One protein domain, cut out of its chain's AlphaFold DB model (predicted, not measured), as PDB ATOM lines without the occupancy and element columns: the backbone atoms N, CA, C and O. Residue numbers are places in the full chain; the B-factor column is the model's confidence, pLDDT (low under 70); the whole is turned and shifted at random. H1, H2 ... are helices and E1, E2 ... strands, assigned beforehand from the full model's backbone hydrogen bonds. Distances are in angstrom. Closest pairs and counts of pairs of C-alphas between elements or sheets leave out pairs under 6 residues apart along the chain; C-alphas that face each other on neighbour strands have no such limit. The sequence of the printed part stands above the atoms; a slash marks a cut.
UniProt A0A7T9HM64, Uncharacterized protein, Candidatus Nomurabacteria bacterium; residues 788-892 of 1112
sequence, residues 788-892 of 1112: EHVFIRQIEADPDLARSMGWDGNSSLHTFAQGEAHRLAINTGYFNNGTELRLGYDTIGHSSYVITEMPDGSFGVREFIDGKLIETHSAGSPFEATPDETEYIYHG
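Overview. This is residues 788 to 892 of the 1112 residues of an uncharacterized protein of Candidatus Nomurabacteria bacterium (UniProt A0A7T9HM64). Three helices cluster at one end of the domain, a two-stranded ribbon of E1 and E5 stands toward the other end, and a strongly twisted sheet of three strands, E2 to E4, runs along one side, grazed by the helices. H1 and H3 pack on each other at a steep tilt, and the short H2 turns off the end of H1. The printed part has 105 residues, with three named helices followed by five named strands; the sheet has the order E2, E3, E4, all antiparallel, and E1 and E5 are antiparallel too. The class is mixed, helices and strands. The whole is compact, with a radius of gyration of the C-alphas of 13.5 A and spans of 41 by 30 by 26 A.

Along the chain. H1, residues 788 to 797, begins with C-alpha 788 at (-36.856, -0.612, 73.969) and is 14.4 A long. H2 is residues 799 to 804. H3, residues 813 to 828, is 21.4 A long and ends with C-alpha 828 at (-28.091, 1.472, 67.768). E1 is residues 835 to 839. E2, residues 847 to 853, is 19.7 A long, and E3, residues 859 to 865, is 20.2 A long. E4, residues 868 to 873, is 15.2 A long. E5, residues 887 to 891, ends with C-alpha 891 at (-41.341, 12.540, 70.624).

Arrangement. H1 and H2 touch only at the corner by their link, and only just, with 3 pairs of C-alphas within 8 A; the closest are those of Ile 795 and Ala 802, 5.2 A apart. H1 touches H3, closest at the C-alphas of Ile 792 and Ala 817, 5.1 A apart, at a steep tilt of 45 degrees, opposite ways. H3 touches H2 with residues 813 to 817 alone, closest at the C-alphas of Ala 817 and Ala 802, 7.3 A apart. Every O i to N i+4 pair is within hydrogen-bond range in H2 and H3; in H1 it is 5 of 6. E2, E3 and E4 form a meander, each strand the antiparallel neighbour of the one before. In the hairpin of E2 and E3, N 850 and O 862 are 2.9 A apart; in the hairpin of E3 and E4, N 863 and O 871 are 3.0 A apart. H1 only grazes this sheet with residues 788 to 795, H2 with 801 to 804 and H3 with 821 to 828. E1 and E5 are antiparallel at 147 degrees, with N 838 and O 888 2.9 A apart. Residues 831 to 832 pair briefly with residues 835 to 836 of E1, antiparallel. E1 is apart from E2, E3 and E4.

Size, cuts and confidence. The two C-alphas farthest apart, those of Asn 810 and Glu 885, are 41.2 A from each other. The printed part has no cut. The link from E4 to E5, residues 874 to 886, is long, and its C-alphas lie 10 to 18 A from the mean of all C-alphas. The mean pLDDT of the printed part is 93.8, and no printed residue is under 70.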
ATOM      1  N   GLU A 788     -37.362  -0.320  72.614       96.19
ATOM      2  CA  GLU A 788     -36.856  -0.612  73.969       96.19
ATOM      3  C   GLU A 788     -37.631  -1.735  74.687       96.19
ATOM      4  O   GLU A 788     -37.023  -2.584  75.339       96.19
ATOM      5  N   HIS A 789     -38.961  -1.814  74.535       96.62
ATOM      6  CA  HIS A 789     -39.766  -2.889  75.138       96.62
ATOM      7  C   HIS A 789     -39.432  -4.269  74.547       96.62
ATOM      8  O   HIS A 789     -39.540  -5.286  75.237       96.62
ATOM      9  N   VAL A 790     -39.008  -4.310  73.280       97.19
ATOM     10  CA  VAL A 790     -38.573  -5.531  72.592       97.19
ATOM     11  C   VAL A 790     -37.215  -6.000  73.127       97.19
ATOM     12  O   VAL A 790     -37.000  -7.204  73.291       97.19
ATOM     13  N   PHE A 791     -36.317  -5.071  73.469       98.00
ATOM     14  CA  PHE A 791     -35.026  -5.387  74.090       98.00
ATOM     15  C   PHE A 791     -35.169  -5.841  75.546       98.00
ATOM     16  O   PHE A 791     -34.606  -6.874  75.906       98.00
ATOM     17  N   ILE A 792     -35.975  -5.143  76.361       98.12
ATOM     18  CA  ILE A 792     -36.215  -5.503  77.772       98.12
ATOM     19  C   ILE A 792     -36.642  -6.974  77.891       98.12
ATOM     20  O   ILE A 792     -36.052  -7.721  78.667       98.12
ATOM     21  N   ARG A 793     -37.593  -7.431  77.059       97.94
ATOM     22  CA  ARG A 793     -38.047  -8.836  77.058       97.94
ATOM     23  C   ARG A 793     -36.952  -9.854  76.752       97.94
ATOM     24  O   ARG A 793     -37.031 -10.972  77.251       97.94
ATOM     25  N   GLN A 794     -35.989  -9.512  75.899       98.19
ATOM     26  CA  GLN A 794     -34.890 -10.415  75.553       98.19
ATOM     27  C   GLN A 794     -33.895 -10.514  76.714       98.19
ATOM     28  O   GLN A 794     -33.549 -11.621  77.114       98.19
ATOM     29  N   ILE A 795     -33.522  -9.379  77.314       98.31
ATOM     30  CA  ILE A 795     -32.583  -9.320  78.445       98.31
ATOM     31  C   ILE A 795     -33.193  -9.944  79.718       98.31
ATOM     32  O   ILE A 795     -32.498 -10.617  80.472       98.31
ATOM     33  N   GLU A 796     -34.497  -9.779  79.964       98.19
ATOM     34  CA  GLU A 796     -35.180 -10.397  81.115       98.19
ATOM     35  C   GLU A 796     -35.371 -11.914  80.987       98.19
ATOM     36  O   GLU A 796     -35.383 -12.622  81.995       98.19
ATOM     37  N   ALA A 797     -35.567 -12.417  79.765       97.94
ATOM     38  CA  ALA A 797     -35.798 -13.838  79.520       97.94
ATOM     39  C   ALA A 797     -34.504 -14.653  79.386       97.94
ATOM     40  O   ALA A 797     -34.545 -15.870  79.566       97.94
ATOM     41  N   ASP A 798     -33.384 -13.994  79.084       97.69
ATOM     42  CA  ASP A 798     -32.061 -14.602  78.962       97.69
ATOM     43  C   ASP A 798     -31.070 -13.964  79.965       97.69
ATOM     44  O   ASP A 798     -30.408 -12.964  79.672       97.69
ATOM     45  N   PRO A 799     -30.942 -14.548  81.173       97.19
ATOM     46  CA  PRO A 799     -29.990 -14.089  82.179       97.19
ATOM     47  C   PRO A 799     -28.516 -14.220  81.769       97.19
ATOM     48  O   PRO A 799     -27.672 -13.573  82.390       97.19
ATOM     49  N   ASP A 800     -28.182 -15.042  80.768       97.44
ATOM     50  CA  ASP A 800     -26.812 -15.190  80.270       97.44
ATOM     51  C   ASP A 800     -26.482 -14.114  79.224       97.44
ATOM     52  O   ASP A 800     -25.401 -13.521  79.294       97.44
ATOM     53  N   LEU A 801     -27.448 -13.727  78.380       97.06
ATOM     54  CA  LEU A 801     -27.387 -12.470  77.627       97.06
ATOM     55  C   LEU A 801     -27.203 -11.288  78.589       97.06
ATOM     56  O   LEU A 801     -26.257 -10.519  78.430       97.06
ATOM     57  N   ALA A 802     -28.020 -11.178  79.642       98.12
ATOM     58  CA  ALA A 802     -27.882 -10.106  80.630       98.12
ATOM     59  C   ALA A 802     -26.478 -10.068  81.267       98.12
ATOM     60  O   ALA A 802     -25.867  -9.000  81.336       98.12
ATOM     61  N   ARG A 803     -25.922 -11.222  81.671       97.94
ATOM     62  CA  ARG A 803     -24.537 -11.333  82.178       97.94
ATOM     63  C   ARG A 803     -23.505 -10.876  81.152       97.94
ATOM     64  O   ARG A 803     -22.603 -10.124  81.509       97.94
ATOM     65  N   SER A 804     -23.647 -11.278  79.887       97.25
ATOM     66  CA  SER A 804     -22.739 -10.867  78.804       97.25
ATOM     67  C   SER A 804     -22.780  -9.354  78.535       97.25
ATOM     68  O   SER A 804     -21.750  -8.755  78.235       97.25
ATOM     69  N   MET A 805     -23.933  -8.711  78.759       97.25
ATOM     70  CA  MET A 805     -24.092  -7.251  78.706       97.25
ATOM     71  C   MET A 805     -23.614  -6.533  79.987       97.25
ATOM     72  O   MET A 805     -23.565  -5.303  80.013       97.25
ATOM     73  N   GLY A 806     -23.232  -7.271  81.039       97.56
ATOM     74  CA  GLY A 806     -22.652  -6.737  82.279       97.56
ATOM     75  C   GLY A 806     -23.498  -6.895  83.549       97.56
ATOM     76  O   GLY A 806     -23.163  -6.276  84.560       97.56
ATOM     77  N   TRP A 807     -24.578  -7.686  83.539       98.19
ATOM     78  CA  TRP A 807     -25.381  -7.941  84.741       98.19
ATOM     79  C   TRP A 807     -24.604  -8.766  85.775       98.19
ATOM     80  O   TRP A 807     -24.150  -9.878  85.503       98.19
ATOM     81  N   ASP A 808     -24.490  -8.231  86.989       96.62
ATOM     82  CA  ASP A 808     -23.671  -8.787  88.069       96.62
ATOM     83  C   ASP A 808     -24.355  -9.908  88.874       96.62
ATOM     84  O   ASP A 808     -23.723 -10.538  89.721       96.62
ATOM     85  N   GLY A 809     -25.651 -10.144  88.646       96.69
ATOM     86  CA  GLY A 809     -26.458 -11.118  89.385       96.69
ATOM     87  C   GLY A 809     -26.939 -10.660  90.769       96.69
ATOM     88  O   GLY A 809     -27.807 -11.320  91.339       96.69
ATOM     89  N   ASN A 810     -26.429  -9.542  91.305       96.25
ATOM     90  CA  ASN A 810     -26.850  -8.987  92.602       96.25
ATOM     91  C   ASN A 810     -27.914  -7.890  92.434       96.25
ATOM     92  O   ASN A 810     -28.755  -7.685  93.308       96.25
ATOM     93  N   SER A 811     -27.874  -7.175  91.309       95.06
ATOM     94  CA  SER A 811     -28.855  -6.156  90.931       95.06
ATOM     95  C   SER A 811     -30.153  -6.762  90.374       95.06
ATOM     96  O   SER A 811     -30.177  -7.873  89.846       95.06
ATOM     97  N   SER A 812     -31.263  -6.021  90.462       97.75
ATOM     98  CA  SER A 812     -32.556  -6.424  89.883       97.75
ATOM     99  C   SER A 812     -32.459  -6.559  88.358       97.75
ATOM    100  O   SER A 812     -32.201  -5.567  87.676       97.75
ATOM    101  N   LEU A 813     -32.719  -7.759  87.822       97.38
ATOM    102  CA  LEU A 813     -32.656  -8.035  86.378       97.38
ATOM    103  C   LEU A 813     -33.585  -7.119  85.562       97.38
ATOM    104  O   LEU A 813     -33.177  -6.633  84.518       97.38
ATOM    105  N   HIS A 814     -34.784  -6.809  86.066       97.31
ATOM    106  CA  HIS A 814     -35.718  -5.860  85.436       97.31
ATOM    107  C   HIS A 814     -35.121  -4.446  85.332       97.31
ATOM    108  O   HIS A 814     -35.194  -3.791  84.296       97.31
ATOM    109  N   THR A 815     -34.479  -3.982  86.407       96.81
ATOM    110  CA  THR A 815     -33.866  -2.648  86.474       96.81
ATOM    111  C   THR A 815     -32.606  -2.567  85.608       96.81
ATOM    112  O   THR A 815     -32.380  -1.552  84.952       96.81
ATOM    113  N   PHE A 816     -31.819  -3.646  85.557       98.06
ATOM    114  CA  PHE A 816     -30.705  -3.786  84.621       98.06
ATOM    115  C   PHE A 816     -31.201  -3.775  83.168       98.06
ATOM    116  O   PHE A 816     -30.737  -2.963  82.375       98.06
ATOM    117  N   ALA A 817     -32.193  -4.609  82.836       98.19
ATOM    118  CA  ALA A 817     -32.756  -4.722  81.495       98.19
ATOM    119  C   ALA A 817     -33.340  -3.398  80.987       98.19
ATOM    120  O   ALA A 817     -33.125  -3.059  79.830       98.19
ATOM    121  N   GLN A 818     -34.012  -2.614  81.838       97.62
ATOM    122  CA  GLN A 818     -34.477  -1.264  81.491       97.62
ATOM    123  C   GLN A 818     -33.324  -0.312  81.148       97.62
ATOM    124  O   GLN A 818     -33.355   0.340  80.105       97.62
ATOM    125  N   GLY A 819     -32.300  -0.236  82.006       97.25
ATOM    126  CA  GLY A 819     -31.148   0.638  81.772       97.25
ATOM    127  C   GLY A 819     -30.347   0.241  80.531       97.25
ATOM    128  O   GLY A 819     -29.950   1.100  79.744       97.25
ATOM    129  N   GLU A 820     -30.153  -1.062  80.330       98.00
ATOM    130  CA  GLU A 820     -29.352  -1.597  79.234       98.00
ATOM    131  C   GLU A 820     -30.102  -1.604  77.896       98.00
ATOM    132  O   GLU A 820     -29.505  -1.287  76.872       98.00
ATOM    133  N   ALA A 821     -31.418  -1.847  77.881       98.00
ATOM    134  CA  ALA A 821     -32.247  -1.673  76.686       98.00
ATOM    135  C   ALA A 821     -32.247  -0.220  76.193       98.00
ATOM    136  O   ALA A 821     -32.095   0.018  74.996       98.00
ATOM    137  N   HIS A 822     -32.355   0.750  77.107       97.50
ATOM    138  CA  HIS A 822     -32.263   2.172  76.770       97.50
ATOM    139  C   HIS A 822     -30.860   2.538  76.248       97.50
ATOM    140  O   HIS A 822     -30.725   3.223  75.232       97.50
ATOM    141  N   ARG A 823     -29.795   2.012  76.879       97.38
ATOM    142  CA  ARG A 823     -28.412   2.168  76.395       97.38
ATOM    143  C   ARG A 823     -28.229   1.569  74.997       97.38
ATOM    144  O   ARG A 823     -27.604   2.203  74.148       97.38
ATOM    145  N   LEU A 824     -28.788   0.386  74.741       97.56
ATOM    146  CA  LEU A 824     -28.735  -0.276  73.439       97.56
ATOM    147  C   LEU A 824     -29.502   0.521  72.376       97.56
ATOM    148  O   LEU A 824     -28.954   0.744  71.299       97.56
ATOM    149  N   ALA A 825     -30.709   1.009  72.675       97.12
ATOM    150  CA  ALA A 825     -31.513   1.820  71.755       97.12
ATOM    151  C   ALA A 825     -30.826   3.144  71.382       97.12
ATOM    152  O   ALA A 825     -30.829   3.523  70.211       97.12
ATOM    153  N   ILE A 826     -30.161   3.808  72.336       96.44
ATOM    154  CA  ILE A 826     -29.295   4.965  72.050       96.44
ATOM    155  C   ILE A 826     -28.130   4.554  71.139       96.44
ATOM    156  O   ILE A 826     -27.895   5.182  70.110       96.44
ATOM    157  N   ASN A 827     -27.407   3.488  71.496       96.56
ATOM    158  CA  ASN A 827     -26.209   3.053  70.773       96.56
ATOM    159  C   ASN A 827     -26.490   2.528  69.356       96.56
ATOM    160  O   ASN A 827     -25.583   2.546  68.530       96.56
ATOM    161  N   THR A 828     -27.699   2.039  69.075       96.38
ATOM    162  CA  THR A 828     -28.091   1.472  67.768       96.38
ATOM    163  C   THR A 828     -28.906   2.432  66.898       96.38
ATOM    164  O   THR A 828     -29.163   2.131  65.735       96.38
ATOM    165  N   GLY A 829     -29.247   3.616  67.413       95.75
ATOM    166  CA  GLY A 829     -29.933   4.661  66.653       95.75
ATOM    167  C   GLY A 829     -31.464   4.651  66.748       95.75
ATOM    168  O   GLY A 829     -32.100   5.448  66.066       95.75
ATOM    169  N   TYR A 830     -32.057   3.831  67.623       96.19
ATOM    170  CA  TYR A 830     -33.504   3.810  67.884       96.19
ATOM    171  C   TYR A 830     -33.969   4.861  68.918       96.19
ATOM    172  O   TYR A 830     -35.167   5.119  69.038       96.19
ATOM    173  N   PHE A 831     -33.056   5.516  69.651       95.81
ATOM    174  CA  PHE A 831     -33.384   6.619  70.569       95.81
ATOM    175  C   PHE A 831     -32.385   7.783  70.485       95.81
ATOM    176  O   PHE A 831     -31.173   7.582  70.465       95.81
ATOM    177  N   ASN A 832     -32.881   9.024  70.496       95.12
ATOM    178  CA  ASN A 832     -32.064  10.240  70.504       95.12
ATOM    179  C   ASN A 832     -32.803  11.429  71.148       95.12
ATOM    180  O   ASN A 832     -33.890  11.803  70.714       95.12
ATOM    181  N   ASN A 833     -32.206  12.068  72.162       91.12
ATOM    182  CA  ASN A 833     -32.683  13.330  72.759       91.12
ATOM    183  C   ASN A 833     -34.180  13.364  73.156       91.12
ATOM    184  O   ASN A 833     -34.859  14.372  72.964       91.12
ATOM    185  N   GLY A 834     -34.714  12.273  73.717       90.06
ATOM    186  CA  GLY A 834     -36.138  12.183  74.085       90.06
ATOM    187  C   GLY A 834     -37.064  11.800  72.928       90.06
ATOM    188  O   GLY A 834     -38.279  11.779  73.102       90.06
ATOM    189  N   THR A 835     -36.503  11.502  71.759       90.88
ATOM    190  CA  THR A 835     -37.202  10.956  70.599       90.88
ATOM    191  C   THR A 835     -36.880   9.472  70.479       90.88
ATOM    192  O   THR A 835     -35.716   9.085  70.493       90.88
ATOM    193  N   GLU A 836     -37.919   8.657  70.378       92.25
ATOM    194  CA  GLU A 836     -37.881   7.196  70.339       92.25
ATOM    195  C   GLU A 836     -38.471   6.734  69.005       92.25
ATOM    196  O   GLU A 836     -39.480   7.286  68.555       92.25
ATOM    197  N   LEU A 837     -37.882   5.722  68.379       90.25
ATOM    198  CA  LEU A 837     -38.511   5.038  67.257       90.25
ATOM    199  C   LEU A 837     -39.526   4.006  67.755       90.25
ATOM    200  O   LEU A 837     -39.261   3.184  68.639       90.25
ATOM    201  N   ARG A 838     -40.745   4.113  67.222       90.56
ATOM    202  CA  ARG A 838     -41.898   3.297  67.598       90.56
ATOM    203  C   ARG A 838     -42.536   2.652  66.388       90.56
ATOM    204  O   ARG A 838     -42.375   3.078  65.253       90.56
ATOM    205  N   LEU A 839     -43.275   1.588  66.661       87.44
ATOM    206  CA  LEU A 839     -43.529   0.557  65.674       87.44
ATOM    207  C   LEU A 839     -44.980   0.628  65.195       87.44
ATOM    208  O   LEU A 839     -45.929   0.657  65.989       87.44
ATOM    209  N   GLY A 840     -45.159   0.715  63.878       85.12
ATOM    210  CA  GLY A 840     -46.458   0.849  63.228       85.12
ATOM    211  C   GLY A 840     -47.372  -0.336  63.538       85.12
ATOM    212  O   GLY A 840     -46.917  -1.457  63.762       85.12
ATOM    213  N   TYR A 841     -48.693  -0.134  63.524       83.31
ATOM    214  CA  TYR A 841     -49.668  -1.202  63.826       83.31
ATOM    215  C   TYR A 841     -49.643  -2.384  62.828       83.31
ATOM    216  O   TYR A 841     -50.348  -3.375  63.030       83.31
ATOM    217  N   ASP A 842     -48.882  -2.245  61.747       84.75
ATOM    218  CA  ASP A 842     -48.582  -3.192  60.678       84.75
ATOM    219  C   ASP A 842     -47.445  -4.156  61.067       84.75
ATOM    220  O   ASP A 842     -47.491  -5.322  60.690       84.75
ATOM    221  N   THR A 843     -46.474  -3.696  61.871       83.62
ATOM    222  CA  THR A 843     -45.294  -4.466  62.331       83.62
ATOM    223  C   THR A 843     -45.624  -5.591  63.303       83.62
ATOM    224  O   THR A 843     -44.818  -6.494  63.513       83.62
ATOM    225  N   ILE A 844     -46.792  -5.529  63.943       88.88
ATOM    226  CA  ILE A 844     -47.156  -6.386  65.070       88.88
ATOM    227  C   ILE A 844     -47.251  -7.843  64.599       88.88
ATOM    228  O   ILE A 844     -48.181  -8.209  63.878       88.88
ATOM    229  N   GLY A 845     -46.315  -8.682  65.048       90.62
ATOM    230  CA  GLY A 845     -46.170 -10.067  64.585       90.62
ATOM    231  C   GLY A 845     -45.472 -10.240  63.227       90.62
ATOM    232  O   GLY A 845     -45.448 -11.361  62.727       90.62
ATOM    233  N   HIS A 846     -44.932  -9.164  62.646       92.19
ATOM    234  CA  HIS A 846     -44.273  -9.125  61.335       92.19
ATOM    235  C   HIS A 846     -42.807  -8.672  61.430       92.19
ATOM    236  O   HIS A 846     -41.940  -9.337  60.863       92.19
ATOM    237  N   SER A 847     -42.517  -7.594  62.170       94.81
ATOM    238  CA  SER A 847     -41.146  -7.149  62.463       94.81
ATOM    239  C   SER A 847     -40.584  -7.850  63.705       94.81
ATOM    240  O   SER A 847     -41.335  -8.280  64.591       94.81
ATOM    241  N   SER A 848     -39.261  -7.990  63.793       96.44
ATOM    242  CA  SER A 848     -38.551  -8.508  64.969       96.44
ATOM    243  C   SER A 848     -37.144  -7.918  65.098       96.44
ATOM    244  O   SER A 848     -36.397  -7.912  64.125       96.44
ATOM    245  N   TYR A 849     -36.772  -7.489  66.307       97.19
ATOM    246  CA  TYR A 849     -35.525  -6.772  66.605       97.19
ATOM    247  C   TYR A 849     -34.662  -7.623  67.537       97.19
ATOM    248  O   TYR A 849     -34.843  -7.618  68.756       97.19
ATOM    249  N   VAL A 850     -33.769  -8.424  66.956       97.69
ATOM    250  CA  VAL A 850     -32.998  -9.454  67.665       97.69
ATOM    251  C   VAL A 850     -31.693  -8.855  68.187       97.69
ATOM    252  O   VAL A 850     -30.866  -8.406  67.393       97.69
ATOM    253  N   ILE A 851     -31.477  -8.873  69.507       98.12
ATOM    254  CA  ILE A 851     -30.180  -8.489  70.096       98.12
ATOM    255  C   ILE A 851     -29.116  -9.500  69.641       98.12
ATOM    256  O   ILE A 851     -29.370 -10.703  69.579       98.12
ATOM    257  N   THR A 852     -27.923  -9.042  69.265       96.38
ATOM    258  CA  THR A 852     -26.829  -9.915  68.812       96.38
ATOM    259  C   THR A 852     -25.470  -9.329  69.196       96.38
ATOM    260  O   THR A 852     -25.229  -8.136  69.008       96.38
ATOM    261  N   GLU A 853     -24.583 -10.177  69.720       96.50
ATOM    262  CA  GLU A 853     -23.169  -9.848  69.932       96.50
ATOM    263  C   GLU A 853     -22.459  -9.727  68.572       96.50
ATOM    264  O   GLU A 853     -22.541 -10.610  67.715       96.50
ATOM    265  N   MET A 854     -21.786  -8.601  68.363       94.19
ATOM    266  CA  MET A 854     -21.066  -8.268  67.139       94.19
ATOM    267  C   MET A 854     -19.620  -8.794  67.192       94.19
ATOM    268  O   MET A 854     -19.094  -9.051  68.275       94.19
ATOM    269  N   PRO A 855     -18.913  -8.931  66.050       93.81
ATOM    270  CA  PRO A 855     -17.561  -9.513  66.008       93.81
ATOM    271  C   PRO A 855     -16.461  -8.764  66.786       93.81
ATOM    272  O   PRO A 855     -15.323  -9.231  66.819       93.81
ATOM    273  N   ASP A 856     -16.767  -7.600  67.362       92.44
ATOM    274  CA  ASP A 856     -15.899  -6.802  68.232       92.44
ATOM    275  C   ASP A 856     -16.234  -6.933  69.735       92.44
ATOM    276  O   ASP A 856     -15.564  -6.310  70.559       92.44
ATOM    277  N   GLY A 857     -17.239  -7.741  70.098       93.69
ATOM    278  CA  GLY A 857     -17.746  -7.884  71.467       93.69
ATOM    279  C   GLY A 857     -18.696  -6.761  71.907       93.69
ATOM    280  O   GLY A 857     -19.007  -6.652  73.093       93.69
ATOM    281  N   SER A 858     -19.142  -5.897  70.988       95.25
ATOM    282  CA  SER A 858     -20.242  -4.961  71.246       95.25
ATOM    283  C   SER A 858     -21.603  -5.629  71.026       95.25
ATOM    284  O   SER A 858     -21.710  -6.629  70.319       95.25
ATOM    285  N   PHE A 859     -22.670  -5.070  71.597       97.31
ATOM    286  CA  PHE A 859     -24.036  -5.500  71.295       97.31
ATOM    287  C   PHE A 859     -24.665  -4.582  70.253       97.31
ATOM    288  O   PHE A 859     -24.570  -3.356  70.341       97.31
ATOM    289  N   GLY A 860     -25.329  -5.197  69.280       97.12
ATOM    290  CA  GLY A 860     -26.150  -4.524  68.287       97.12
ATOM    291  C   GLY A 860     -27.460  -5.271  68.056       97.12
ATOM    292  O   GLY A 860     -27.821  -6.184  68.803       97.12
ATOM    293  N   VAL A 861     -28.190  -4.861  67.024       97.50
ATOM    294  CA  VAL A 861     -29.563  -5.300  66.752       97.50
ATOM    295  C   VAL A 861     -29.682  -5.717  65.295       97.50
ATOM    296  O   VAL A 861     -29.232  -5.005  64.400       97.50
ATOM    297  N   ARG A 862     -30.292  -6.876  65.049       96.81
ATOM    298  CA  ARG A 862     -30.635  -7.371  63.713       96.81
ATOM    299  C   ARG A 862     -32.139  -7.266  63.513       96.81
ATOM    300  O   ARG A 862     -32.896  -7.878  64.269       96.81
ATOM    301  N   GLU A 863     -32.561  -6.497  62.515       95.56
ATOM    302  CA  GLU A 863     -33.977  -6.305  62.210       95.56
ATOM    303  C   GLU A 863     -34.440  -7.263  61.113       95.56
ATOM    304  O   GLU A 863     -33.834  -7.368  60.044       95.56
ATOM    305  N   PHE A 864     -35.554  -7.938  61.370       95.25
ATOM    306  CA  PHE A 864     -36.202  -8.851  60.443       95.25
ATOM    307  C   PHE A 864     -37.644  -8.414  60.189       95.25
ATOM    308  O   PHE A 864     -38.372  -8.148  61.141       95.25
ATOM    309  N   ILE A 865     -38.093  -8.454  58.933       93.38
ATOM    310  CA  ILE A 865     -39.503  -8.286  58.544       93.38
ATOM    311  C   ILE A 865     -39.956  -9.552  57.808       93.38
ATOM    312  O   ILE A 865     -39.269 -10.035  56.908       93.38
ATOM    313  N   ASP A 866     -41.097 -10.124  58.213       92.25
ATOM    314  CA  ASP A 866     -41.668 -11.370  57.668       92.25
ATOM    315  C   ASP A 866     -40.660 -12.547  57.625       92.25
ATOM    316  O   ASP A 866     -40.645 -13.366  56.705       92.25
ATOM    317  N   GLY A 867     -39.791 -12.638  58.639       91.50
ATOM    318  CA  GLY A 867     -38.762 -13.681  58.748       91.50
ATOM    319  C   GLY A 867     -37.449 -13.383  58.015       91.50
ATOM    320  O   GLY A 867     -36.505 -14.164  58.114       91.50
ATOM    321  N   LYS A 868     -37.358 -12.267  57.285       92.56
ATOM    322  CA  LYS A 868     -36.194 -11.904  56.470       92.56
ATOM    323  C   LYS A 868     -35.429 -10.741  57.103       92.56
ATOM    324  O   LYS A 868     -36.013  -9.687  57.323       92.56
ATOM    325  N   LEU A 869     -34.118 -10.906  57.299       94.12
ATOM    326  CA  LEU A 869     -33.209  -9.825  57.704       94.12
ATOM    327  C   LEU A 869     -33.290  -8.648  56.712       94.12
ATOM    328  O   LEU A 869     -33.185  -8.848  55.492       94.12
ATOM    329  N   ILE A 870     -33.479  -7.440  57.243       94.44
ATOM    330  CA  ILE A 870     -33.537  -6.175  56.502       94.44
ATOM    331  C   ILE A 870     -32.280  -5.355  56.795       94.44
ATOM    332  O   ILE A 870     -31.490  -5.137  55.876       94.44
ATOM    333  N   GLU A 871     -32.049  -5.001  58.063       94.19
ATOM    334  CA  GLU A 871     -30.901  -4.197  58.500       94.19
ATOM    335  C   GLU A 871     -30.191  -4.796  59.734       94.19
ATOM    336  O   GLU A 871     -30.602  -5.801  60.324       94.19
ATOM    337  N   THR A 872     -29.028  -4.245  60.085       95.62
ATOM    338  CA  THR A 872     -28.228  -4.621  61.251       95.62
ATOM    339  C   THR A 872     -27.537  -3.383  61.810       95.62
ATOM    340  O   THR A 872     -26.600  -2.863  61.207       95.62
ATOM    341  N   HIS A 873     -27.984  -2.932  62.979       95.31
ATOM    342  CA  HIS A 873     -27.479  -1.748  63.661       95.31
ATOM    343  C   HIS A 873     -26.390  -2.158  64.656       95.31
ATOM    344  O   HIS A 873     -26.632  -2.931  65.584       95.31
ATOM    345  N   SER A 874     -25.179  -1.643  64.466       95.44
ATOM    346  CA  SER A 874     -24.049  -1.819  65.385       95.44
ATOM    347  C   SER A 874     -24.028  -0.728  66.459       95.44
ATOM    348  O   SER A 874     -24.647   0.323  66.298       95.44
ATOM    349  N   ALA A 875     -23.256  -0.927  67.528       92.38
ATOM    350  CA  ALA A 875     -22.982   0.144  68.481       92.38
ATOM    351  C   ALA A 875     -22.312   1.346  67.779       92.38
ATOM    352  O   ALA A 875     -21.304   1.199  67.088       92.38
ATOM    353  N   GLY A 876     -22.879   2.540  67.951       91.94
ATOM    354  CA  GLY A 876     -22.483   3.757  67.241       91.94
ATOM    355  C   GLY A 876     -23.224   4.010  65.921       91.94
ATOM    356  O   GLY A 876     -22.846   4.943  65.210       91.94
ATOM    357  N   SER A 877     -24.262   3.232  65.581       92.31
ATOM    358  CA  SER A 877     -25.163   3.573  64.469       92.31
ATOM    359  C   SER A 877     -25.788   4.964  64.678       92.31
ATOM    360  O   SER A 877     -26.163   5.311  65.801       92.31
ATOM    361  N   PRO A 878     -25.907   5.794  63.623       88.56
ATOM    362  CA  PRO A 878     -26.573   7.089  63.722       88.56
ATOM    363  C   PRO A 878     -28.072   6.905  63.988       88.56
ATOM    364  O   PRO A 878     -28.663   5.925  63.547       88.56
ATOM    365  N   PHE A 879     -28.700   7.879  64.655       89.88
ATOM    366  CA  PHE A 879     -30.154   7.872  64.830       89.88
ATOM    367  C   PHE A 879     -30.879   7.910  63.482       89.88
ATOM    368  O   PHE A 879     -30.602   8.788  62.653       89.88
ATOM    369  N   GLU A 880     -31.830   7.000  63.287       86.19
ATOM    370  CA  GLU A 880     -32.624   6.905  62.065       86.19
ATOM    371  C   GLU A 880     -33.673   8.031  62.025       86.19
ATOM    372  O   GLU A 880     -34.809   7.939  62.478       86.19
ATOM    373  N   ALA A 881     -33.252   9.170  61.474       83.19
ATOM    374  CA  ALA A 881     -34.079  10.370  61.346       83.19
ATOM    375  C   ALA A 881     -35.177  10.269  60.264       83.19
ATOM    376  O   ALA A 881     -35.929  11.223  60.061       83.19
ATOM    377  N   THR A 882     -35.251   9.144  59.553       86.06
ATOM    378  CA  THR A 882     -36.223   8.847  58.495       86.06
ATOM    379  C   THR A 882     -36.710   7.405  58.667       86.06
ATOM    380  O   THR A 882     -36.158   6.543  57.990       86.06
ATOM    381  N   PRO A 883     -37.685   7.151  59.564       85.69
ATOM    382  CA  PRO A 883     -38.248   5.820  59.776       85.69
ATOM    383  C   PRO A 883     -38.729   5.179  58.473       85.69
ATOM    384  O   PRO A 883     -39.387   5.847  57.664       85.69
ATOM    385  N   ASP A 884     -38.450   3.888  58.315       84.31
ATOM    386  CA  ASP A 884     -38.983   3.057  57.230       84.31
ATOM    387  C   ASP A 884     -40.526   2.904  57.312       84.31
ATOM    388  O   ASP A 884     -41.157   3.313  58.289       84.31
ATOM    389  N   GLU A 885     -41.191   2.320  56.296       80.69
ATOM    390  CA  GLU A 885     -42.677   2.233  56.239       80.69
ATOM    391  C   GLU A 885     -43.323   1.523  57.453       80.69
ATOM    392  O   GLU A 885     -44.529   1.648  57.695       80.69
ATOM    393  N   THR A 886     -42.526   0.757  58.196       81.00
ATOM    394  CA  THR A 886     -42.869   0.031  59.420       81.00
ATOM    395  C   THR A 886     -42.781   0.869  60.695       81.00
ATOM    396  O   THR A 886     -43.411   0.507  61.692       81.00
ATOM    397  N   GLU A 887     -42.058   1.983  60.699       88.19
ATOM    398  CA  GLU A 887     -41.735   2.742  61.907       88.19
ATOM    399  C   GLU A 887     -42.365   4.144  61.930       88.19
ATOM    400  O   GLU A 887     -42.927   4.647  60.957       88.19
ATOM    401  N   TYR A 888     -42.312   4.796  63.091       90.25
ATOM    402  CA  TYR A 888     -42.627   6.209  63.242       90.25
ATOM    403  C   TYR A 888     -41.852   6.839  64.402       90.25
ATOM    404  O   TYR A 888     -41.678   6.260  65.475       90.25
ATOM    405  N   ILE A 889     -41.441   8.087  64.197       90.50
ATOM    406  CA  ILE A 889     -40.798   8.909  65.220       90.50
ATOM    407  C   ILE A 889     -41.822   9.297  66.300       90.50
ATOM    408  O   ILE A 889     -42.853   9.912  66.014       90.50
ATOM    409  N   TYR A 890     -41.523   8.965  67.555       90.38
ATOM    410  CA  TYR A 890     -42.288   9.360  68.734       90.38
ATOM    411  C   TYR A 890     -41.474  10.322  69.603       90.38
ATOM    412  O   TYR A 890     -40.482   9.950  70.229       90.38
ATOM    413  N   HIS A 891     -41.915  11.577  69.687       89.06
ATOM    414  CA  HIS A 891     -41.341  12.540  70.624       89.06
ATOM    415  C   HIS A 891     -41.921  12.307  72.025       89.06
ATOM    416  O   HIS A 891     -43.091  12.591  72.289       89.06
ATOM    417  N   GLY A 892     -41.095  11.789  72.932       77.44
ATOM    418  CA  GLY A 892     -41.456  11.495  74.311       77.44
ATOM    419  C   GLY A 892     -41.642  12.762  75.140       77.44
ATOM    420  O   GLY A 892     -40.730  13.212  75.834       77.44
TER     421      GLY A 892